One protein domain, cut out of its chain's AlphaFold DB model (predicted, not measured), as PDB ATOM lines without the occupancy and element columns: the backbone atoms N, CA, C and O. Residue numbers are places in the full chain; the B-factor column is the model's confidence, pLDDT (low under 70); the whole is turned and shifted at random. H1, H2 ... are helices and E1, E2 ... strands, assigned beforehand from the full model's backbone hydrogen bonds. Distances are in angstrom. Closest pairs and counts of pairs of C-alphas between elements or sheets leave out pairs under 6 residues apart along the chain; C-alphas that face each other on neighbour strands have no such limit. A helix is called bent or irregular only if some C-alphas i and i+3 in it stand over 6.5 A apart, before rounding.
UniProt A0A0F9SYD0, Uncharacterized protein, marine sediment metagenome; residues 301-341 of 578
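Overview. This is residues 301 to 341 of the 578 residues of an uncharacterized protein of marine sediment metagenome (UniProt A0A0F9SYD0). The printed part is an open arch with few contacts across it: E1 makes one leg, H1 bridges the far end of that leg, and H2 with the unnamed tail of residues 332 to 341 makes the other leg. At the foot of the first leg the chain folds back on itself, with residues 301 to 302 beside residues 309 to 310 of E1, and the loop of residues 303 to 308 sticks out there. The 41 printed residues include one named strand and two named helices, in the order E1, H1, H2. The class is mostly helix, though under half of the printed residues are in named elements. The whole is only just compact, close to loose, with a radius of gyration of the C-alphas of 10.7 A, and the C-alphas span 26 by 22 by 14 A along their three main axes.

Along the chain. The printed part begins at Ile 301, whose C-alpha is at (-33.321, -41.819, 8.194), and residues 301 to 308 hold no named element. The strand E1 follows at residues 309 to 312, Tyr 309 to Thr 312, and measures 10.0 A from first to last C-alpha. It begins at C-alpha 309 at (-35.075, -37.297, 11.218), and x, y and z are each lower at C-alpha 312. The helix H1 takes residues 314 to 322, Pro 314 to Arg 322, and is 12.9 A from first to last C-alpha. From C-alpha 314 at (-40.231, -50.148, 1.556) to C-alpha 322, y rises while x and z fall. The helix H2 takes residues 325 to 331, Pro 325 to Glu 331, with 10.1 A from first to last C-alpha. It ends at C-alpha 331 at (-52.595, -38.806, 3.832), where x and y are lower and z is higher than at C-alpha 325. Residues 332 to 341 after it hold no named element.

Arrangement. Residues 301 to 302 pair antiparallel with residues 309 to 310 of E1, a pairing too short to be named. E1 pairs with no named strand. Residues 303 to 308, which join the two sides of this short pairing, stand free, with no C-alpha 8 or more residues away along the chain within 10 A. E1 and H1 meet only through their link, the single residue Ser 313, which is a tight link. The link from H1 to H2, residues 323 to 324, is tight as well. H1 and H2 are close but not clearly touching, with 2 pairs of C-alphas within 8 A. Their closest C-alphas are those of Gln 320 and Met 328, 6.8 A apart. The lines of the two helices stand at a steep tilt of 60 degrees, and they run opposite ways. Their centres are 11.8 A apart. E1 and H2 are apart, with no C-alpha of the one within 8 A of the other. In H2 every O i to N i+4 pair is within hydrogen-bond range, and in H1 4 of 5 are. Neither helix is bent or irregular.

Size, cuts and confidence. The two C-alphas farthest apart are those of Pro 314, in H1, and Ser 341, at 27.9 A. The first and last printed C-alphas, those of Ile 301 and Ser 341, are 26.7 A apart. The printed part has no cut, and no link between named elements is long. The mean pLDDT of the printed part is 78.6. It is 92 for H1, 85 for E1 and 81 for H2. The model's confidence is low, under 70, at residues 304 to 308, which lie within the loop that stands free, and at residues 336 to 341, where the printed part ends.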
ATOM      1  N   ILE A 301     -34.308 -42.473   9.054       85.94
ATOM      2  CA  ILE A 301     -33.321 -41.819   8.194       85.94
ATOM      3  C   ILE A 301     -33.125 -40.375   8.657       85.94
ATOM      4  O   ILE A 301     -34.013 -39.793   9.280       85.94
ATOM      5  N   GLN A 302     -31.959 -39.806   8.371       83.69
ATOM      6  CA  GLN A 302     -31.657 -38.402   8.633       83.69
ATOM      7  C   GLN A 302     -31.442 -37.693   7.300       83.69
ATOM      8  O   GLN A 302     -30.821 -38.249   6.398       83.69
ATOM      9  N   ASN A 303     -31.978 -36.488   7.167       73.25
ATOM     10  CA  ASN A 303     -31.701 -35.634   6.025       73.25
ATOM     11  C   ASN A 303     -30.314 -34.998   6.198       73.25
ATOM     12  O   ASN A 303     -30.085 -34.277   7.167       73.25
ATOM     13  N   ASP A 304     -29.408 -35.233   5.249       66.81
ATOM     14  CA  ASP A 304     -28.020 -34.751   5.313       66.81
ATOM     15  C   ASP A 304     -27.894 -33.215   5.290       66.81
ATOM     16  O   ASP A 304     -26.878 -32.670   5.717       66.81
ATOM     17  N   ILE A 305     -28.915 -32.510   4.787       60.09
ATOM     18  CA  ILE A 305     -28.927 -31.049   4.634       60.09
ATOM     19  C   ILE A 305     -29.617 -30.382   5.825       60.09
ATOM     20  O   ILE A 305     -29.062 -29.459   6.418       60.09
ATOM     21  N   THR A 306     -30.832 -30.822   6.171       63.84
ATOM     22  CA  THR A 306     -31.618 -30.197   7.252       63.84
ATOM     23  C   THR A 306     -31.285 -30.766   8.629       63.84
ATOM     24  O   THR A 306     -31.605 -30.154   9.645       63.84
ATOM     25  N   GLY A 307     -30.651 -31.940   8.686       67.81
ATOM     26  CA  GLY A 307     -30.404 -32.684   9.919       67.81
ATOM     27  C   GLY A 307     -31.657 -33.333  10.517       67.81
ATOM     28  O   GLY A 307     -31.547 -33.989  11.553       67.81
ATOM     29  N   GLU A 308     -32.829 -33.182   9.891       68.00
ATOM     30  CA  GLU A 308     -34.098 -33.704  10.399       68.00
ATOM     31  C   GLU A 308     -34.198 -35.222  10.250       68.00
ATOM     32  O   GLU A 308     -33.793 -35.801   9.239       68.00
ATOM     33  N   TYR A 309     -34.791 -35.869  11.253       77.56
ATOM     34  CA  TYR A 309     -35.075 -37.297  11.218       77.56
ATOM     35  C   TYR A 309     -36.471 -37.574  10.658       77.56
ATOM     36  O   TYR A 309     -37.448 -36.946  11.063       77.56
ATOM     37  N   SER A 310     -36.581 -38.580   9.795       82.81
ATOM     38  CA  SER A 310     -37.859 -39.109   9.313       82.81
ATOM     39  C   SER A 310     -37.881 -40.634   9.368       82.81
ATOM     40  O   SER A 310     -36.846 -41.291   9.486       82.81
ATOM     41  N   ILE A 311     -39.080 -41.211   9.345       88.56
ATOM     42  CA  ILE A 311     -39.280 -42.662   9.336       88.56
ATOM     43  C   ILE A 311     -39.646 -43.069   7.911       88.56
ATOM     44  O   ILE A 311     -40.474 -42.422   7.277       88.56
ATOM     45  N   THR A 312     -39.036 -44.142   7.417       91.69
ATOM     46  CA  THR A 312     -39.308 -44.716   6.094       91.69
ATOM     47  C   THR A 312     -39.457 -46.231   6.182       91.69
ATOM     48  O   THR A 312     -39.008 -46.837   7.149       91.69
ATOM     49  N   SER A 313     -40.068 -46.845   5.173       93.81
ATOM     50  CA  SER A 313     -40.171 -48.291   4.947       93.81
ATOM     51  C   SER A 313     -40.217 -48.556   3.433       93.81
ATOM     52  O   SER A 313     -40.479 -47.624   2.667       93.81
ATOM     53  N   PRO A 314     -40.029 -49.803   2.963       94.56
ATOM     54  CA  PRO A 314     -40.231 -50.148   1.556       94.56
ATOM     55  C   PRO A 314     -41.611 -49.734   1.015       94.56
ATOM     56  O   PRO A 314     -41.714 -49.261  -0.115       94.56
ATOM     57  N   TRP A 315     -42.668 -49.849   1.829       94.56
ATOM     58  CA  TRP A 315     -44.006 -49.378   1.458       94.56
ATOM     59  C   TRP A 315     -44.046 -47.855   1.285       94.56
ATOM     60  O   TRP A 315     -44.553 -47.351   0.282       94.56
ATOM     61  N   TYR A 316     -43.460 -47.116   2.226       94.06
ATOM     62  CA  TYR A 316     -43.416 -45.657   2.180       94.06
ATOM     63  C   TYR A 316     -42.653 -45.139   0.952       94.06
ATOM     64  O   TYR A 316     -43.127 -44.240   0.258       94.06
ATOM     65  N   GLU A 317     -41.515 -45.753   0.622       92.75
ATOM     66  CA  GLU A 317     -40.710 -45.417  -0.560       92.75
ATOM     67  C   GLU A 317     -41.470 -45.634  -1.874       92.75
ATOM     68  O   GLU A 317     -41.278 -44.896  -2.843       92.75
ATOM     69  N   ASN A 318     -42.350 -46.635  -1.930       92.12
ATOM     70  CA  ASN A 318     -43.214 -46.849  -3.085       92.12
ATOM     71  C   ASN A 318     -44.320 -45.797  -3.176       92.12
ATOM     72  O   ASN A 318     -44.589 -45.282  -4.263       92.12
ATOM     73  N   GLU A 319     -44.923 -45.423  -2.049       91.00
ATOM     74  CA  GLU A 319     -45.945 -44.378  -2.028       91.00
ATOM     75  C   GLU A 319     -45.372 -43.007  -2.405       91.00
ATOM     76  O   GLU A 319     -46.023 -42.273  -3.150       91.00
ATOM     77  N   GLN A 320     -44.125 -42.706  -2.023       89.62
ATOM     78  CA  GLN A 320     -43.415 -41.495  -2.456       89.62
ATOM     79  C   GLN A 320     -43.231 -41.402  -3.977       89.62
ATOM     80  O   GLN A 320     -43.207 -40.302  -4.522       89.62
ATOM     81  N   LYS A 321     -43.111 -42.537  -4.678       89.81
ATOM     82  CA  LYS A 321     -43.022 -42.561  -6.151       89.81
ATOM     83  C   LYS A 321     -44.379 -42.323  -6.815       89.81
ATOM     84  O   LYS A 321     -44.430 -41.899  -7.965       89.81
ATOM     85  N   ARG A 322     -45.472 -42.643  -6.116       85.88
ATOM     86  CA  ARG A 322     -46.840 -42.633  -6.651       85.88
ATOM     87  C   ARG A 322     -47.600 -41.345  -6.341       85.88
ATOM     88  O   ARG A 322     -48.510 -40.995  -7.088       85.88
ATOM     89  N   ARG A 323     -47.270 -40.678  -5.235       85.00
ATOM     90  CA  ARG A 323     -48.009 -39.532  -4.695       85.00
ATOM     91  C   ARG A 323     -47.194 -38.248  -4.766       85.00
ATOM     92  O   ARG A 323     -45.971 -38.255  -4.677       85.00
ATOM     93  N   SER A 324     -47.890 -37.123  -4.867       82.62
ATOM     94  CA  SER A 324     -47.271 -35.808  -4.709       82.62
ATOM     95  C   SER A 324     -46.808 -35.572  -3.260       82.62
ATOM     96  O   SER A 324     -47.370 -36.154  -2.329       82.62
ATOM     97  N   PRO A 325     -45.844 -34.659  -3.021       77.00
ATOM     98  CA  PRO A 325     -45.435 -34.275  -1.668       77.00
ATOM     99  C   PRO A 325     -46.595 -33.850  -0.760       77.00
ATOM    100  O   PRO A 325     -46.624 -34.208   0.412       77.00
ATOM    101  N   LYS A 326     -47.586 -33.141  -1.313       74.81
ATOM    102  CA  LYS A 326     -48.783 -32.711  -0.579       74.81
ATOM    103  C   LYS A 326     -49.656 -33.894  -0.151       74.81
ATOM    104  O   LYS A 326     -50.156 -33.923   0.968       74.81
ATOM    105  N   GLU A 327     -49.836 -34.879  -1.028       81.31
ATOM    106  CA  GLU A 327     -50.587 -36.098  -0.706       81.31
ATOM    107  C   GLU A 327     -49.848 -36.977   0.308       81.31
ATOM    108  O   GLU A 327     -50.502 -37.582   1.157       81.31
ATOM    109  N   MET A 328     -48.511 -37.033   0.250       85.06
ATOM    110  CA  MET A 328     -47.691 -37.678   1.283       85.06
ATOM    111  C   MET A 328     -47.915 -36.999   2.638       85.06
ATOM    112  O   MET A 328     -48.369 -37.652   3.579       85.06
ATOM    113  N   ALA A 329     -47.751 -35.675   2.690       80.12
ATOM    114  CA  ALA A 329     -47.953 -34.873   3.892       80.12
ATOM    115  C   ALA A 329     -49.345 -35.072   4.512       80.12
ATOM    116  O   ALA A 329     -49.486 -35.278   5.720       80.12
ATOM    117  N   GLN A 330     -50.384 -35.030   3.675       81.75
ATOM    118  CA  GLN A 330     -51.772 -35.090   4.109       81.75
ATOM    119  C   GLN A 330     -52.215 -36.491   4.536       81.75
ATOM    120  O   GLN A 330     -52.817 -36.665   5.595       81.75
ATOM    121  N   GLU A 331     -51.982 -37.486   3.684       86.19
ATOM    122  CA  GLU A 331     -52.595 -38.806   3.832       86.19
ATOM    123  C   GLU A 331     -51.667 -39.803   4.537       86.19
ATOM    124  O   GLU A 331     -52.143 -40.835   5.004       86.19
ATOM    125  N   ILE A 332     -50.362 -39.532   4.626       88.81
ATOM    126  CA  ILE A 332     -49.378 -40.453   5.206       88.81
ATOM    127  C   ILE A 332     -48.669 -39.809   6.402       88.81
ATOM    128  O   ILE A 332     -48.769 -40.344   7.505       88.81
ATOM    129  N   ASP A 333     -48.045 -38.644   6.247       85.31
ATOM    130  CA  ASP A 333     -47.143 -38.082   7.272       85.31
ATOM    131  C   ASP A 333     -47.861 -37.384   8.428       85.31
ATOM    132  O   ASP A 333     -47.253 -37.062   9.452       85.31
ATOM    133  N   MET A 334     -49.172 -37.166   8.291       84.69
ATOM    134  CA  MET A 334     -49.983 -36.425   9.260       84.69
ATOM    135  C   MET A 334     -49.474 -34.984   9.444       84.69
ATOM    136  O   MET A 334     -49.548 -34.420  10.541       84.69
ATOM    137  N   ASN A 335     -48.928 -34.388   8.386       75.94
ATOM    138  CA  ASN A 335     -48.365 -33.047   8.419       75.94
ATOM    139  C   ASN A 335     -49.437 -32.004   8.071       75.94
ATOM    140  O   ASN A 335     -49.858 -31.850   6.923       75.94
ATOM    141  N   ASP A 336     -49.876 -31.262   9.087       63.59
ATOM    142  CA  ASP A 336     -50.886 -30.215   8.950       63.59
ATOM    143  C   ASP A 336     -50.420 -29.053   8.056       63.59
ATOM    144  O   ASP A 336     -51.228 -28.505   7.312       63.59
ATOM    145  N   ILE A 337     -49.128 -28.709   8.064       57.44
ATOM    146  CA  ILE A 337     -48.598 -27.539   7.345       57.44
ATOM    147  C   ILE A 337     -48.453 -27.840   5.851       57.44
ATOM    148  O   ILE A 337     -49.033 -27.152   5.012       57.44
ATOM    149  N   GLU A 338     -47.751 -28.921   5.518       55.50
ATOM    150  CA  GLU A 338     -47.469 -29.308   4.128       55.50
ATOM    151  C   GLU A 338     -48.698 -29.869   3.382       55.50
ATOM    152  O   GLU A 338     -48.680 -29.998   2.159       55.50
ATOM    153  N   SER A 339     -49.790 -30.176   4.095       48.38
ATOM    154  CA  SER A 339     -51.056 -30.631   3.493       48.38
ATOM    155  C   SER A 339     -51.919 -29.501   2.905       48.38
ATOM    156  O   SER A 339     -52.911 -29.771   2.222       48.38
ATOM    157  N   GLY A 340     -51.569 -28.229   3.140       48.47
ATOM    158  CA  GLY A 340     -52.289 -27.057   2.625       48.47
ATOM    159  C   GLY A 340     -51.885 -26.659   1.200       48.47
ATOM    160  O   GLY A 340     -50.868 -27.097   0.677       48.47
ATOM    161  N   SER A 341     -52.679 -25.813   0.535       51.50
ATOM    162  CA  SER A 341     -52.196 -25.053  -0.633       51.50
ATOM    163  C   SER A 341     -51.461 -23.814  -0.121       51.50
ATOM    164  O   SER A 341     -52.037 -22.722  -0.092       51.50
TER     165      SER A 341